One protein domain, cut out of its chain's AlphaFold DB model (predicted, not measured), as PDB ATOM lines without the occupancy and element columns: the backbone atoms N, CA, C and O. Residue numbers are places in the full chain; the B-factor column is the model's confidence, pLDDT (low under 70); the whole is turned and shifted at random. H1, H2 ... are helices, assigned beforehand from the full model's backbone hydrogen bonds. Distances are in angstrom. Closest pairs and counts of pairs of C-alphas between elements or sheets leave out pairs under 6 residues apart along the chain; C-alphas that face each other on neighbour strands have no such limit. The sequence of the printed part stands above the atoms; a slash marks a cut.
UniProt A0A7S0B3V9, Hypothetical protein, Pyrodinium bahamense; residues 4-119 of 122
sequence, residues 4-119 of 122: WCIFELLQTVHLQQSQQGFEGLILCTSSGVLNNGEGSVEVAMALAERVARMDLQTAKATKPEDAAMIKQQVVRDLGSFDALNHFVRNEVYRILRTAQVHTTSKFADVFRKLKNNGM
ATOM      1  N   TRP A   4     -44.920 -49.033  37.321       94.75
ATOM      2  CA  TRP A   4     -43.654 -48.431  36.892       94.75
ATOM      3  C   TRP A   4     -43.782 -47.570  35.625       94.75
ATOM      4  O   TRP A   4     -43.134 -46.535  35.542       94.75
ATOM      5  N   CYS A   5     -44.712 -47.885  34.718       94.94
ATOM      6  CA  CYS A   5     -44.992 -47.019  33.568       94.94
ATOM      7  C   CYS A   5     -45.587 -45.664  33.988       94.94
ATOM      8  O   CYS A   5     -45.405 -44.670  33.299       94.94
ATOM      9  N   ILE A   6     -46.296 -45.597  35.120       96.19
ATOM     10  CA  ILE A   6     -46.798 -44.324  35.666       96.19
ATOM     11  C   ILE A   6     -45.645 -43.474  36.177       96.19
ATOM     12  O   ILE A   6     -45.644 -42.266  35.966       96.19
ATOM     13  N   PHE A   7     -44.670 -44.103  36.832       95.94
ATOM     14  CA  PHE A   7     -43.470 -43.404  37.266       95.94
ATOM     15  C   PHE A   7     -42.710 -42.822  36.070       95.94
ATOM     16  O   PHE A   7     -42.367 -41.647  36.093       95.94
ATOM     17  N   GLU A   8     -42.523 -43.598  35.000       96.00
ATOM     18  CA  GLU A   8     -41.897 -43.112  33.763       96.00
ATOM     19  C   GLU A   8     -42.670 -41.932  33.159       96.00
ATOM     20  O   GLU A   8     -42.067 -40.910  32.848       96.00
ATOM     21  N   LEU A   9     -44.004 -42.016  33.082       96.62
ATOM     22  CA  LEU A   9     -44.837 -40.908  32.603       96.62
ATOM     23  C   LEU A   9     -44.710 -39.650  33.474       96.62
ATOM     24  O   LEU A   9     -44.662 -38.549  32.936       96.62
ATOM     25  N   LEU A  10     -44.632 -39.795  34.802       96.69
ATOM     26  CA  LEU A  10     -44.372 -38.666  35.700       96.69
ATOM     27  C   LEU A  10     -43.019 -38.015  35.400       96.69
ATOM     28  O   LEU A  10     -42.943 -36.792  35.309       96.69
ATOM     29  N   GLN A  11     -41.967 -38.816  35.209       96.69
ATOM     30  CA  GLN A  11     -40.653 -38.287  34.840       96.69
ATOM     31  C   GLN A  11     -40.699 -37.568  33.489       96.69
ATOM     32  O   GLN A  11     -40.129 -36.489  33.361       96.69
ATOM     33  N   THR A  12     -41.433 -38.098  32.506       97.12
ATOM     34  CA  THR A  12     -41.657 -37.421  31.222       97.12
ATOM     35  C   THR A  12     -42.299 -36.047  31.415       97.12
ATOM     36  O   THR A  12     -41.829 -35.078  30.824       97.12
ATOM     37  N   VAL A  13     -43.326 -35.930  32.265       96.19
ATOM     38  CA  VAL A  13     -43.965 -34.634  32.559       96.19
ATOM     39  C   VAL A  13     -42.967 -33.659  33.191       96.19
ATOM     40  O   VAL A  13     -42.873 -32.514  32.751       96.19
ATOM     41  N   HIS A  14     -42.185 -34.112  34.174       95.88
ATOM     42  CA  HIS A  14     -41.174 -33.282  34.840       95.88
ATOM     43  C   HIS A  14     -40.085 -32.801  33.880       95.88
ATOM     44  O   HIS A  14     -39.734 -31.619  33.873       95.88
ATOM     45  N   LEU A  15     -39.567 -33.689  33.031       97.00
ATOM     46  CA  LEU A  15     -38.559 -33.344  32.026       97.00
ATOM     47  C   LEU A  15     -39.110 -32.356  30.997       97.00
ATOM     48  O   LEU A  15     -38.433 -31.394  30.651       97.00
ATOM     49  N   GLN A  16     -40.365 -32.521  30.577       94.75
ATOM     50  CA  GLN A  16     -41.010 -31.609  29.630       94.75
ATOM     51  C   GLN A  16     -41.202 -30.194  30.199       94.75
ATOM     52  O   GLN A  16     -41.241 -29.229  29.438       94.75
ATOM     53  N   GLN A  17     -41.295 -30.053  31.523       92.50
ATOM     54  CA  GLN A  17     -41.391 -28.756  32.200       92.50
ATOM     55  C   GLN A  17     -40.025 -28.130  32.515       92.50
ATOM     56  O   GLN A  17     -39.912 -26.907  32.559       92.50
ATOM     57  N   SER A  18     -39.003 -28.949  32.768       95.62
ATOM     58  CA  SER A  18     -37.706 -28.492  33.288       95.62
ATOM     59  C   SER A  18     -36.598 -28.411  32.239       95.62
ATOM     60  O   SER A  18     -35.647 -27.652  32.426       95.62
ATOM     61  N   GLN A  19     -36.705 -29.152  31.135       97.06
ATOM     62  CA  GLN A  19     -35.661 -29.248  30.121       97.06
ATOM     63  C   GLN A  19     -36.143 -28.711  28.771       97.06
ATOM     64  O   GLN A  19     -37.028 -29.271  28.122       97.06
ATOM     65  N   GLN A  20     -35.498 -27.642  28.299       94.69
ATOM     66  CA  GLN A  20     -35.742 -27.121  26.959       94.69
ATOM     67  C   GLN A  20     -35.321 -28.153  25.902       94.69
ATOM     68  O   GLN A  20     -34.225 -28.710  25.963       94.69
ATOM     69  N   GLY A  21     -36.191 -28.395  24.920       93.75
ATOM     70  CA  GLY A  21     -35.921 -29.326  23.819       93.75
ATOM     71  C   GLY A  21     -36.193 -30.799  24.131       93.75
ATOM     72  O   GLY A  21     -35.922 -31.641  23.281       93.75
ATOM     73  N   PHE A  22     -36.736 -31.137  25.305       95.94
ATOM     74  CA  PHE A  22     -37.232 -32.489  25.554       95.94
ATOM     75  C   PHE A  22     -38.518 -32.744  24.752       95.94
ATOM     76  O   PHE A  22     -39.483 -31.989  24.862       95.94
ATOM     77  N   GLU A  23     -38.542 -33.813  23.952       92.75
ATOM     78  CA  GLU A  23     -39.651 -34.106  23.027       92.75
ATOM     79  C   GLU A  23     -40.917 -34.651  23.712       92.75
ATOM     80  O   GLU A  23     -41.974 -34.743  23.088       92.75
ATOM     81  N   GLY A  24     -40.843 -34.987  25.002       94.75
ATOM     82  CA  GLY A  24     -41.985 -35.503  25.751       94.75
ATOM     83  C   GLY A  24     -42.245 -36.986  25.486       94.75
ATOM     84  O   GLY A  24     -41.326 -37.802  25.408       94.75
ATOM     85  N   LEU A  25     -43.525 -37.360  25.411       95.25
ATOM     86  CA  LEU A  25     -43.943 -38.744  25.199       95.25
ATOM     87  C   LEU A  25     -43.930 -39.103  23.709       95.25
ATOM     88  O   LEU A  25     -44.813 -38.694  22.952       95.25
ATOM     89  N   ILE A  26     -42.981 -39.949  23.316       94.69
ATOM     90  CA  ILE A  26     -42.883 -40.496  21.962       94.69
ATOM     91  C   ILE A  26     -43.378 -41.947  21.930       94.69
ATOM     92  O   ILE A  26     -42.967 -42.774  22.744       94.69
ATOM     93  N   LEU A  27     -44.266 -42.263  20.982       93.31
ATOM     94  CA  LEU A  27     -44.845 -43.593  20.801       93.31
ATOM     95  C   LEU A  27     -44.311 -44.254  19.532       93.31
ATOM     96  O   LEU A  27     -44.669 -43.899  18.406       93.31
ATOM     97  N   CYS A  28     -43.468 -45.260  19.743       93.38
ATOM     98  CA  CYS A  28     -42.831 -46.027  18.682       93.38
ATOM     99  C   CYS A  28     -43.613 -47.308  18.373       93.38
ATOM    100  O   CYS A  28     -44.097 -48.006  19.264       93.38
ATOM    101  N   THR A  29     -43.677 -47.645  17.092       92.44
ATOM    102  CA  THR A  29     -44.210 -48.907  16.572       92.44
ATOM    103  C   THR A  29     -43.157 -49.579  15.701       92.44
ATOM    104  O   THR A  29     -42.161 -48.961  15.330       92.44
ATOM    105  N   SER A  30     -43.373 -50.840  15.323       91.69
ATOM    106  CA  SER A  30     -42.479 -51.530  14.383       91.69
ATOM    107  C   SER A  30     -42.418 -50.871  12.999       91.69
ATOM    108  O   SER A  30     -41.494 -51.151  12.243       91.69
ATOM    109  N   SER A  31     -43.381 -50.009  12.664       90.81
ATOM    110  CA  SER A  31     -43.466 -49.295  11.388       90.81
ATOM    111  C   SER A  31     -43.120 -47.803  11.480       90.81
ATOM    112  O   SER A  31     -43.293 -47.096  10.489       90.81
ATOM    113  N   GLY A  32     -42.625 -47.329  12.629       92.25
ATOM    114  CA  GLY A  32     -42.160 -45.951  12.811       92.25
ATOM    115  C   GLY A  32     -42.726 -45.252  14.046       92.25
ATOM    116  O   GLY A  32     -43.351 -45.874  14.916       92.25
ATOM    117  N   VAL A  33     -42.490 -43.944  14.119       94.38
ATOM    118  CA  VAL A  33     -42.860 -43.071  15.238       94.38
ATOM    119  C   VAL A  33     -44.196 -42.373  14.975       94.38
ATOM    120  O   VAL A  33     -44.303 -41.489  14.123       94.38
ATOM    121  N   LEU A  34     -45.224 -42.715  15.758       94.19
ATOM    122  CA  LEU A  34     -46.584 -42.209  15.535       94.19
ATOM    123  C   LEU A  34     -46.688 -40.685  15.692       94.19
ATOM    124  O   LEU A  34     -47.477 -40.044  14.999       94.19
ATOM    125  N   ASN A  35     -45.873 -40.090  16.569       94.38
ATOM    126  CA  ASN A  35     -45.809 -38.639  16.777       94.38
ATOM    127  C   ASN A  35     -45.446 -37.873  15.495       94.38
ATOM    128  O   ASN A  35     -45.941 -36.767  15.292       94.38
ATOM    129  N   ASN A  36     -44.666 -38.491  14.606       92.81
ATOM    130  CA  ASN A  36     -44.230 -37.905  13.336       92.81
ATOM    131  C   ASN A  36     -45.210 -38.205  12.185       92.81
ATOM    132  O   ASN A  36     -44.941 -37.883  11.030       92.81
ATOM    133  N   GLY A  37     -46.345 -38.850  12.481       88.56
ATOM    134  CA  GLY A  37     -47.287 -39.321  11.467       88.56
ATOM    135  C   GLY A  37     -46.769 -40.512  10.662       88.56
ATOM    136  O   GLY A  37     -47.294 -40.785   9.580       88.56
ATOM    137  N   GLU A  38     -45.738 -41.194  11.165       89.50
ATOM    138  CA  GLU A  38     -45.294 -42.488  10.658       89.50
ATOM    139  C   GLU A  38     -46.182 -43.610  11.219       89.50
ATOM    140  O   GLU A  38     -46.963 -43.416  12.152       89.50
ATOM    141  N   GLY A  39     -46.059 -44.809  10.653       87.94
ATOM    142  CA  GLY A  39     -46.883 -45.955  11.027       87.94
ATOM    143  C   GLY A  39     -48.271 -45.968  10.376       87.94
ATOM    144  O   GLY A  39     -48.571 -45.225   9.441       87.94
ATOM    145  N   SER A  40     -49.112 -46.901  10.826       90.56
ATOM    146  CA  SER A  40     -50.456 -47.124  10.275       90.56
ATOM    147  C   SER A  40     -51.505 -46.294  11.021       90.56
ATOM    148  O   SER A  40     -51.490 -46.211  12.253       90.56
ATOM    149  N   VAL A  41     -52.450 -45.710  10.273       92.94
ATOM    150  CA  VAL A  41     -53.571 -44.945  10.848       92.94
ATOM    151  C   VAL A  41     -54.454 -45.835  11.725       92.94
ATOM    152  O   VAL A  41     -54.924 -45.400  12.772       92.94
ATOM    153  N   GLU A  42     -54.597 -47.108  11.361       93.88
ATOM    154  CA  GLU A  42     -55.324 -48.113  12.133       93.88
ATOM    155  C   GLU A  42     -54.666 -48.347  13.499       93.88
ATOM    156  O   GLU A  42     -55.361 -48.449  14.510       93.88
ATOM    157  N   VAL A  43     -53.328 -48.368  13.558       94.31
ATOM    158  CA  VAL A  43     -52.590 -48.478  14.827       94.31
ATOM    159  C   VAL A  43     -52.824 -47.244  15.700       94.31
ATOM    160  O   VAL A  43     -53.104 -47.390  16.892       94.31
ATOM    161  N   ALA A  44     -52.771 -46.042  15.119       94.50
ATOM    162  CA  ALA A  44     -53.049 -44.801  15.844       94.50
ATOM    163  C   ALA A  44     -54.492 -44.758  16.389       94.50
ATOM    164  O   ALA A  44     -54.705 -44.381  17.542       94.50
ATOM    165  N   MET A  45     -55.478 -45.207  15.604       96.19
ATOM    166  CA  MET A  45     -56.878 -45.306  16.035       96.19
ATOM    167  C   MET A  45     -57.064 -46.323  17.165       96.19
ATOM    168  O   MET A  45     -57.639 -45.990  18.202       96.19
ATOM    169  N   ALA A  46     -56.527 -47.537  17.015       95.75
ATOM    170  CA  ALA A  46     -56.636 -48.582  18.033       95.75
ATOM    171  C   ALA A  46     -55.965 -48.177  19.359       95.75
ATOM    172  O   ALA A  46     -56.452 -48.503  20.446       95.75
ATOM    173  N   LEU A  47     -54.848 -47.449  19.283       94.75
ATOM    174  CA  LEU A  47     -54.198 -46.854  20.446       94.75
ATOM    175  C   LEU A  47     -55.097 -45.801  21.112       94.75
ATOM    176  O   LEU A  47     -55.282 -45.850  22.330       94.75
ATOM    177  N   ALA A  48     -55.668 -44.878  20.334       96.06
ATOM    178  CA  ALA A  48     -56.548 -43.831  20.843       96.06
ATOM    179  C   ALA A  48     -57.778 -44.402  21.558       96.06
ATOM    180  O   ALA A  48     -58.094 -43.976  22.668       96.06
ATOM    181  N   GLU A  49     -58.418 -45.424  20.989       97.31
ATOM    182  CA  GLU A  49     -59.555 -46.106  21.616       97.31
ATOM    183  C   GLU A  49     -59.188 -46.753  22.955       97.31
ATOM    184  O   GLU A  49     -59.939 -46.654  23.932       97.31
ATOM    185  N   ARG A  50     -58.014 -47.393  23.026       95.69
ATOM    186  CA  ARG A  50     -57.513 -47.998  24.264       95.69
ATOM    187  C   ARG A  50     -57.242 -46.949  25.333       95.69
ATOM    188  O   ARG A  50     -57.672 -47.121  26.471       95.69
ATOM    189  N   VAL A  51     -56.557 -45.866  24.976       95.81
ATOM    190  CA  VAL A  51     -56.185 -44.802  25.919       95.81
ATOM    191  C   VAL A  51     -57.401 -43.998  26.379       95.81
ATOM    192  O   VAL A  51     -57.464 -43.613  27.547       95.81
ATOM    193  N   ALA A  52     -58.413 -43.824  25.527       96.56
ATOM    194  CA  ALA A  52     -59.665 -43.163  25.897       96.56
ATOM    195  C   ALA A  52     -60.384 -43.863  27.065       96.56
ATOM    196  O   ALA A  52     -60.993 -43.198  27.898       96.56
ATOM    197  N   ARG A  53     -60.286 -45.196  27.147       95.44
ATOM    198  CA  ARG A  53     -60.914 -46.013  28.201       95.44
ATOM    199  C   ARG A  53     -59.959 -46.383  29.336       95.44
ATOM    200  O   ARG A  53     -60.375 -47.019  30.300       95.44
ATOM    201  N   MET A  54     -58.679 -46.040  29.211       94.50
ATOM    202  CA  MET A  54     -57.676 -46.376  30.210       94.50
ATOM    203  C   MET A  54     -57.808 -45.454  31.424       94.50
ATOM    204  O   MET A  54     -57.949 -44.236  31.285       94.50
ATOM    205  N   ASP A  55     -57.706 -46.061  32.604       95.31
ATOM    206  CA  ASP A  55     -57.499 -45.365  33.868       95.31
ATOM    207  C   ASP A  55     -56.196 -45.844  34.515       95.31
ATOM    208  O   ASP A  55     -56.066 -46.999  34.947       95.31
ATOM    209  N   LEU A  56     -55.220 -44.940  34.575       95.94
ATOM    210  CA  LEU A  56     -53.909 -45.193  35.160       95.94
ATOM    211  C   LEU A  56     -53.981 -45.489  36.666       95.94
ATOM    212  O   LEU A  56     -53.132 -46.222  37.173       95.94
ATOM    213  N   GLN A  57     -55.006 -45.030  37.388       95.56
ATOM    214  CA  GLN A  57     -55.124 -45.279  38.830       95.56
ATOM    215  C   GLN A  57     -55.264 -46.774  39.166       95.56
ATOM    216  O   GLN A  57     -54.847 -47.231  40.239       95.56
ATOM    217  N   THR A  58     -55.791 -47.562  38.225       94.81
ATOM    218  CA  THR A  58     -55.977 -49.017  38.359       94.81
ATOM    219  C   THR A  58     -54.702 -49.837  38.134       94.81
ATOM    220  O   THR A  58     -54.728 -51.065  38.268       94.81
ATOM    221  N   ALA A  59     -53.576 -49.195  37.800       92.81
ATOM    222  CA  ALA A  59     -52.320 -49.896  37.571       92.81
ATOM    223  C   ALA A  59     -51.844 -50.667  38.813       92.81
ATOM    224  O   ALA A  59     -52.045 -50.252  39.961       92.81
ATOM    225  N   LYS A  60     -51.205 -51.812  38.551       91.88
ATOM    226  CA  LYS A  60     -50.731 -52.756  39.569       91.88
ATOM    227  C   LYS A  60     -49.212 -52.903  39.503       91.88
ATOM    228  O   LYS A  60     -48.611 -52.784  38.431       91.88
ATOM    229  N   ALA A  61     -48.616 -53.229  40.642       92.38
ATOM    230  CA  ALA A  61     -47.233 -53.670  40.761       92.38
ATOM    231  C   ALA A  61     -47.190 -54.984  41.543       92.38
ATOM    232  O   ALA A  61     -48.071 -55.249  42.358       92.38
ATOM    233  N   THR A  62     -46.161 -55.795  41.297       92.31
ATOM    234  CA  THR A  62     -45.928 -57.037  42.048       92.31
ATOM    235  C   THR A  62     -45.662 -56.748  43.525       92.31
ATOM    236  O   THR A  62     -46.084 -57.513  44.385       92.31
ATOM    237  N   LYS A  63     -44.998 -55.623  43.817       94.25
ATOM    238  CA  LYS A  63     -44.790 -55.109  45.171       94.25
ATOM    239  C   LYS A  63     -45.842 -54.034  45.475       94.25
ATOM    240  O   LYS A  63     -45.859 -53.009  44.791       94.25
ATOM    241  N   PRO A  64     -46.718 -54.232  46.475       93.62
ATOM    242  CA  PRO A  64     -47.730 -53.240  46.842       93.62
ATOM    243  C   PRO A  64     -47.136 -51.890  47.263       93.62
ATOM    244  O   PRO A  64     -47.717 -50.847  46.969       93.62
ATOM    245  N   GLU A  65     -45.962 -51.914  47.894       96.06
ATOM    246  CA  GLU A  65     -45.215 -50.731  48.334       96.06
ATOM    247  C   GLU A  65     -44.839 -49.820  47.157       96.06
ATOM    248  O   GLU A  65     -45.129 -48.626  47.200       96.06
ATOM    249  N   ASP A  66     -44.316 -50.385  46.060       95.69
ATOM    250  CA  ASP A  66     -44.013 -49.631  44.834       95.69
ATOM    251  C   ASP A  66     -45.278 -48.959  44.281       95.69
ATOM    252  O   ASP A  66     -45.268 -47.790  43.896       95.69
ATOM    253  N   ALA A  67     -46.401 -49.687  44.254       94.75
ATOM    254  CA  ALA A  67     -47.662 -49.134  43.771       94.75
ATOM    255  C   ALA A  67     -48.153 -47.978  44.654       94.75
ATOM    256  O   ALA A  67     -48.626 -46.979  44.114       94.75
ATOM    257  N   ALA A  68     -48.048 -48.099  45.978       96.12
ATOM    258  CA  ALA A  68     -48.437 -47.045  46.909       96.12
ATOM    259  C   ALA A  68     -47.540 -45.808  46.766       96.12
ATOM    260  O   ALA A  68     -48.056 -44.701  46.613       96.12
ATOM    261  N   MET A  69     -46.218 -46.007  46.721       97.25
ATOM    262  CA  MET A  69     -45.233 -44.941  46.531       97.25
ATOM    263  C   MET A  69     -45.504 -44.158  45.243       97.25
ATOM    264  O   MET A  69     -45.621 -42.934  45.270       97.25
ATOM    265  N   ILE A  70     -45.666 -44.856  44.115       97.25
ATOM    266  CA  ILE A  70     -45.893 -44.221  42.812       97.25
ATOM    267  C   ILE A  70     -47.235 -43.483  42.792       97.25
ATOM    268  O   ILE A  70     -47.306 -42.351  42.320       97.25
ATOM    269  N   LYS A  71     -48.302 -44.079  43.341       96.50
ATOM    270  CA  LYS A  71     -49.615 -43.418  43.427       96.50
ATOM    271  C   LYS A  71     -49.563 -42.151  44.275       96.50
ATOM    272  O   LYS A  71     -50.151 -41.145  43.888       96.50
ATOM    273  N   GLN A  72     -48.846 -42.183  45.395       97.38
ATOM    274  CA  GLN A  72     -48.648 -41.003  46.229       97.38
ATOM    275  C   GLN A  72     -47.847 -39.927  45.491       97.38
ATOM    276  O   GLN A  72     -48.181 -38.750  45.600       97.38
ATOM    277  N   GLN A  73     -46.836 -40.318  44.711       97.44
ATOM    278  CA  GLN A  73     -46.055 -39.382  43.906       97.44
ATOM    279  C   GLN A  73     -46.909 -38.685  42.839       97.44
ATOM    280  O   GLN A  73     -46.795 -37.475  42.684       97.44
ATOM    281  N   VAL A  74     -47.830 -39.398  42.175       97.56
ATOM    282  CA  VAL A  74     -48.773 -38.780  41.219       97.56
ATOM    283  C   VAL A  74     -49.599 -37.682  41.886       97.56
ATOM    284  O   VAL A  74     -49.696 -36.579  41.358       97.56
ATOM    285  N   VAL A  75     -50.186 -37.972  43.049       97.81
ATOM    286  CA  VAL A  75     -51.018 -37.001  43.775       97.81
ATOM    287  C   VAL A  75     -50.185 -35.815  44.259       97.81
ATOM    288  O   VAL A  75     -50.649 -34.683  44.203       97.81
ATOM    289  N   ARG A  76     -48.949 -36.056  44.704       97.75
ATOM    290  CA  ARG A  76     -48.037 -35.001  45.158       97.75
ATOM    291  C   ARG A  76     -47.652 -34.047  44.027       97.75
ATOM    292  O   ARG A  76     -47.700 -32.839  44.228       97.75
ATOM    293  N   ASP A  77     -47.281 -34.589  42.872       96.50
ATOM    294  CA  ASP A  77     -46.658 -33.813  41.796       96.50
ATOM    295  C   ASP A  77     -47.685 -33.218  40.827       96.50
ATOM    296  O   ASP A  77     -47.507 -32.106  40.340       96.50
ATOM    297  N   LEU A  78     -48.769 -33.949  40.547       96.06
ATOM    298  CA  LEU A  78     -49.798 -33.553  39.576       96.06
ATOM    299  C   LEU A  78     -51.154 -33.247  40.220       96.06
ATOM    300  O   LEU A  78     -52.107 -32.908  39.519       96.06
ATOM    301  N   GLY A  79     -51.284 -33.408  41.538       97.19
ATOM    302  CA  GLY A  79     -52.531 -33.212  42.279       97.19
ATOM    303  C   GLY A  79     -53.517 -34.378  42.163       97.19
ATOM    304  O   GLY A  79     -54.191 -34.713  43.136       97.19
ATOM    305  N   SER A  80     -53.612 -35.031  41.000       97.00
ATOM    306  CA  SER A  80     -54.552 -36.135  40.783       97.00
ATOM    307  C   SER A  80     -54.138 -37.090  39.660       97.00
ATOM    308  O   SER A  80     -53.331 -36.776  38.784       97.00
ATOM    309  N   PHE A  81     -54.754 -38.276  39.654       97.06
ATOM    310  CA  PHE A  81     -54.663 -39.206  38.527       97.06
ATOM    311  C   PHE A  81     -55.378 -38.694  37.275       97.06
ATOM    312  O   PHE A  81     -54.983 -39.052  36.166       97.06
ATOM    313  N   ASP A  82     -56.381 -37.828  37.425       97.62
ATOM    314  CA  ASP A  82     -57.064 -37.210  36.290       97.62
ATOM    315  C   ASP A  82     -56.119 -36.326  35.481       97.62
ATOM    316  O   ASP A  82     -56.154 -36.378  34.253       97.62
ATOM    317  N   ALA A  83     -55.215 -35.592  36.142       97.00
ATOM    318  CA  ALA A  83     -54.192 -34.797  35.467       97.00
ATOM    319  C   ALA A  83     -53.256 -35.676  34.620       97.00
ATOM    320  O   ALA A  83     -52.996 -35.369  33.455       97.00
ATOM    321  N   LEU A  84     -52.815 -36.817  35.159       96.56
ATOM    322  CA  LEU A  84     -51.963 -37.754  34.425       96.56
ATOM    323  C   LEU A  84     -52.712 -38.458  33.280       96.56
ATOM    324  O   LEU A  84     -52.185 -38.588  32.176       96.56
ATOM    325  N   ASN A  85     -53.954 -38.889  33.515       97.25
ATOM    326  CA  ASN A  85     -54.816 -39.456  32.475       97.25
ATOM    327  C   ASN A  85     -55.045 -38.432  31.347       97.25
ATOM    328  O   ASN A  85     -54.980 -38.784  30.169       97.25
ATOM    329  N   HIS A  86     -55.284 -37.165  31.693       97.06
ATOM    330  CA  HIS A  86     -55.461 -36.081  30.732       97.06
ATOM    331  C   HIS A  86     -54.188 -35.819  29.918       97.06
ATOM    332  O   HIS A  86     -54.277 -35.699  28.699       97.06
ATOM    333  N   PHE A  87     -53.014 -35.817  30.557       96.25
ATOM    334  CA  PHE A  87     -51.723 -35.717  29.871       96.25
ATOM    335  C   PHE A  87     -51.583 -36.785  28.778       96.25
ATOM    336  O   PHE A  87     -51.436 -36.446  27.604       96.25
ATOM    337  N   VAL A  88     -51.740 -38.069  29.121       96.62
ATOM    338  CA  VAL A  88     -51.597 -39.164  28.143       96.62
ATOM    339  C   VAL A  88     -52.647 -39.073  27.033       96.62
ATOM    340  O   VAL A  88     -52.333 -39.285  25.861       96.62
ATOM    341  N   ARG A  89     -53.896 -38.730  27.372       97.62
ATOM    342  CA  ARG A  89     -54.968 -38.551  26.380       97.62
ATOM    343  C   ARG A  89     -54.664 -37.413  25.409       97.62
ATOM    344  O   ARG A  89     -54.925 -37.572  24.220       97.62
ATOM    345  N   ASN A  90     -54.087 -36.309  25.878       96.88
ATOM    346  CA  ASN A  90     -53.696 -35.193  25.019       96.88
ATOM    347  C   ASN A  90     -52.567 -35.574  24.056       96.88
ATOM    348  O   ASN A  90     -52.639 -35.219  22.880       96.88
ATOM    349  N   GLU A  91     -51.559 -36.323  24.511       96.00
ATOM    350  CA  GLU A  91     -50.485 -36.790  23.621       96.00
ATOM    351  C   GLU A  91     -51.029 -37.709  22.523       96.00
ATOM    352  O   GLU A  91     -50.760 -37.518  21.336       96.00
ATOM    353  N   VAL A  92     -51.899 -38.651  22.889       96.81
ATOM    354  CA  VAL A  92     -52.518 -39.559  21.915       96.81
ATOM    355  C   VAL A  92     -53.498 -38.836  20.989       96.81
ATOM    356  O   VAL A  92     -53.577 -39.164  19.805       96.81
ATOM    357  N   TYR A  93     -54.197 -37.811  21.478       97.12
ATOM    358  CA  TYR A  93     -55.020 -36.944  20.637       97.12
ATOM    359  C   TYR A  93     -54.186 -36.250  19.551       97.12
ATOM    360  O   TYR A  93     -54.583 -36.250  18.383       97.12
ATOM    361  N   ARG A  94     -53.013 -35.702  19.902       96.25
ATOM    362  CA  ARG A  94     -52.106 -35.076  18.923       96.25
ATOM    363  C   ARG A  94     -51.639 -36.081  17.876       96.25
ATOM    364  O   ARG A  94     -51.714 -35.781  16.690       96.25
ATOM    365  N   ILE A  95     -51.259 -37.284  18.301       95.31
ATOM    366  CA  ILE A  95     -50.876 -38.378  17.398       95.31
ATOM    367  C   ILE A  95     -52.002 -38.703  16.412       95.31
ATOM    368  O   ILE A  95     -51.777 -38.757  15.202       95.31
ATOM    369  N   LEU A  96     -53.232 -38.876  16.906       95.69
ATOM    370  CA  LEU A  96     -54.382 -39.182  16.056       95.69
ATOM    371  C   LEU A  96     -54.656 -38.051  15.057       95.69
ATOM    372  O   LEU A  96     -54.978 -38.309  13.896       95.69
ATOM    373  N   ARG A  97     -54.485 -36.794  15.482       96.50
ATOM    374  CA  ARG A  97     -54.638 -35.635  14.602       96.50
ATOM    375  C   ARG A  97     -53.562 -35.593  13.516       96.50
ATOM    376  O   ARG A  97     -53.906 -35.354  12.360       96.50
ATOM    377  N   THR A  98     -52.303 -35.866  13.851       95.19
ATOM    378  CA  THR A  98     -51.207 -35.962  12.873       95.19
ATOM    379  C   THR A  98     -51.487 -37.062  11.847       95.19
ATOM    380  O   THR A  98     -51.439 -36.809  10.641       95.19
ATOM    381  N   ALA A  99     -51.885 -38.254  12.305       93.88
ATOM    382  CA  ALA A  99     -52.236 -39.369  11.429       93.88
ATOM    383  C   ALA A  99     -53.420 -39.038  10.503       93.88
ATOM    384  O   ALA A  99     -53.399 -39.392   9.320       93.88
ATOM    385  N   GLN A 100     -54.430 -38.318  11.007       94.75
ATOM    386  CA  GLN A 100     -55.558 -37.847  10.202       94.75
ATOM    387  C   GLN A 100     -55.092 -36.899   9.092       94.75
ATOM    388  O   GLN A 100     -55.432 -37.115   7.932       94.75
ATOM    389  N   VAL A 101     -54.290 -35.881   9.425       95.19
ATOM    390  CA  VAL A 101     -53.781 -34.898   8.452       95.19
ATOM    391  C   VAL A 101     -52.962 -35.579   7.352       95.19
ATOM    392  O   VAL A 101     -53.224 -35.357   6.167       95.19
ATOM    393  N   HIS A 102     -52.022 -36.455   7.721       92.50
ATOM    394  CA  HIS A 102     -51.194 -37.194   6.762       92.50
ATOM    395  C   HIS A 102     -52.037 -38.075   5.838       92.50
ATOM    396  O   HIS A 102     -51.889 -38.035   4.613       92.50
ATOM    397  N   THR A 103     -52.958 -38.841   6.420       92.00
ATOM    398  CA  THR A 103     -53.848 -39.732   5.670       92.00
ATOM    399  C   THR A 103     -54.723 -38.950   4.693       92.00
ATOM    400  O   THR A 103     -54.801 -39.308   3.518       92.00
ATOM    401  N   THR A 104     -55.334 -37.844   5.130       95.06
ATOM    402  CA  THR A 104     -56.146 -36.978   4.262       95.06
ATOM    403  C   THR A 104     -55.325 -36.393   3.112       95.06
ATOM    404  O   THR A 104     -55.787 -36.421   1.970       95.06
ATOM    405  N   SER A 105     -54.098 -35.925   3.374       95.12
ATOM    406  CA  SER A 105     -53.198 -35.436   2.320       95.12
ATOM    407  C   SER A 105     -52.889 -36.527   1.294       95.12
ATOM    408  O   SER A 105     -52.989 -36.304   0.087       95.12
ATOM    409  N   LYS A 106     -52.592 -37.745   1.761       93.19
ATOM    410  CA  LYS A 106     -52.293 -38.889   0.893       93.19
ATOM    411  C   LYS A 106     -53.490 -39.285   0.026       93.19
ATOM    412  O   LYS A 106     -53.306 -39.559  -1.159       93.19
ATOM    413  N   PHE A 107     -54.705 -39.277   0.575       95.00
ATOM    414  CA  PHE A 107     -55.924 -39.498  -0.209       95.00
ATOM    415  C   PHE A 107     -56.091 -38.441  -1.302       95.00
ATOM    416  O   PHE A 107     -56.325 -38.796  -2.458       95.00
ATOM    417  N   ALA A 108     -55.918 -37.160  -0.966       96.81
ATOM    418  CA  ALA A 108     -56.010 -36.073  -1.938       96.81
ATOM    419  C   ALA A 108     -54.999 -36.242  -3.085       96.81
ATOM    420  O   ALA A 108     -55.351 -36.076  -4.256       96.81
ATOM    421  N   ASP A 109     -53.764 -36.635  -2.771       96.56
ATOM    422  CA  ASP A 109     -52.729 -36.889  -3.773       96.56
ATOM    423  C   ASP A 109     -53.045 -38.098  -4.658       96.56
ATOM    424  O   ASP A 109     -52.852 -38.039  -5.874       96.56
ATOM    425  N   VAL A 110     -53.557 -39.190  -4.082       96.06
ATOM    426  CA  VAL A 110     -53.974 -40.378  -4.843       96.06
ATOM    427  C   VAL A 110     -55.144 -40.046  -5.771       96.06
ATOM    428  O   VAL A 110     -55.082 -40.382  -6.952       96.06
ATOM    429  N   PHE A 111     -56.165 -39.324  -5.298       96.75
ATOM    430  CA  PHE A 111     -57.277 -38.891  -6.149       96.75
ATOM    431  C   PHE A 111     -56.814 -37.983  -7.289       96.75
ATOM    432  O   PHE A 111     -57.252 -38.164  -8.426       96.75
ATOM    433  N   ARG A 112     -55.887 -37.052  -7.024       96.38
ATOM    434  CA  ARG A 112     -55.292 -36.199  -8.064       96.38
ATOM    435  C   ARG A 112     -54.578 -37.037  -9.127       96.38
ATOM    436  O   ARG A 112     -54.794 -36.820 -10.315       96.38
ATOM    437  N   LYS A 113     -53.773 -38.020  -8.711       94.94
ATOM    438  CA  LYS A 113     -53.061 -38.935  -9.622       94.94
ATOM    439  C   LYS A 113     -54.024 -39.771 -10.464       94.94
ATOM    440  O   LYS A 113     -53.830 -39.867 -11.669       94.94
ATOM    441  N   LEU A 114     -55.075 -40.324  -9.860       93.94
ATOM    442  CA  LEU A 114     -56.087 -41.108 -10.577       93.94
ATOM    443  C   LEU A 114     -56.860 -40.257 -11.593       93.94
ATOM    444  O   LEU A 114     -57.065 -40.698 -12.718       93.94
ATOM    445  N   LYS A 115     -57.233 -39.019 -11.237       93.44
ATOM    446  CA  LYS A 115     -57.921 -38.096 -12.151       93.44
ATOM    447  C   LYS A 115     -57.037 -37.688 -13.333       93.44
ATOM    448  O   LYS A 115     -57.509 -37.669 -14.463       93.44
ATOM    449  N   ASN A 116     -55.762 -37.404 -13.077       87.25
ATOM    450  CA  ASN A 116     -54.818 -36.992 -14.116       87.25
ATOM    451  C   ASN A 116     -54.422 -38.156 -15.040       87.25
ATOM    452  O   ASN A 116     -54.263 -37.946 -16.235       87.25
ATOM    453  N   ASN A 117     -54.328 -39.381 -14.513       72.56
ATOM    454  CA  ASN A 117     -54.072 -40.582 -15.316       72.56
ATOM    455  C   ASN A 117     -55.326 -41.089 -16.057       72.56
ATOM    456  O   ASN A 117     -55.211 -41.944 -16.930       72.56
ATOM    457  N   GLY A 118     -56.513 -40.582 -15.703       60.28
ATOM    458  CA  GLY A 118     -57.795 -40.900 -16.334       60.28
ATOM    459  C   GLY A 118     -58.195 -39.976 -17.491       60.28
ATOM    460  O   GLY A 118     -59.200 -40.250 -18.139       60.28
ATOM    461  N   MET A 119     -57.433 -38.914 -17.795       53.75
ATOM    462  CA  MET A 119     -57.596 -38.159 -19.047       53.75
ATOM    463  C   MET A 119     -56.870 -38.887 -20.185       53.75
ATOM    464  O   MET A 119     -55.829 -38.454 -20.670       53.75
TER     465      MET A 119
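Overview. This is residues 4 to 119 of the 122 residues of the protein "Hypothetical protein" of Pyrodinium bahamense (UniProt A0A7S0B3V9). One long helix, H4, makes the longest axis; H2 packs side by side with residues 88 to 103 of it, and residues 104 to 119, of which 104 to 117 belong to H4, stick out beyond the body as a free arm. At the other end of H4, H3 turns off at a corner, and H1 packs with its residues 4 to 10 on H3. The printed part has 116 residues with four named helices, in the order H1, H2, H3, H4, and no named strand; the class is all helix. It is loose, with a radius of gyration of the C-alphas of 18.5 A, and spans 69 by 30 by 23 A, a length to which the arm adds: the body without it spans 44 by 30 by 22 A.

Arrangement. Start with H4, residues 81 to 117, and look at its residues 88 to 103, which alone touch H2, residues 41 to 53. The closest C-alphas of the two, those of Val 41 and Ala 99, are 5.8 A apart. Their lines stand at a shallow tilt of 23 degrees, opposite ways. Go next to H3, residues 64 to 78, which touches H4 only at the corner by their link. There the closest C-alphas, Val 74 and Phe 81, are 6.5 A apart, and the lines are about perpendicular at 76 degrees. H1, residues 4 to 18, touches H3 with residues 4 to 10 alone; the closest C-alphas, Phe 7 and Ile 70, are 6.1 A apart, at a shallow tilt of 25 degrees, the same way. H1 and H4 are close but not clearly touching, with the C-alphas of Leu 10 and Leu 84 at 7.8 A. H2 is apart from H1 and from H3. In H1, H3 and H4 every O i to N i+4 pair is within hydrogen-bond range; in H2, 8 of 9 are.

Along the chain. Find C-alpha 81 at (-54.663, -39.206, 38.527); from there H4 runs 53.9 A to C-alpha 117 at (-54.072, -40.582, -15.316). H2 measures 18.9 A from first to last C-alpha, and H3 21.1 A. H1 begins at C-alpha 4, at (-43.654, -48.431, 36.892), and also measures 21.1 A. Between H1 and H2, residues 28 to 29 pair antiparallel with residues 32 to 33.

Size, cuts and confidence. The two C-alphas farthest apart, those of Glu 65 and Met 119, are 69.7 A apart. The printed part has no cut. The link from H1 to H2, residues 19 to 40, is long; H2 to H3 is short and H3 to H4 tight. The mean pLDDT of the printed part is 94.2, and the model's confidence is under 70 at residues 118 to 119.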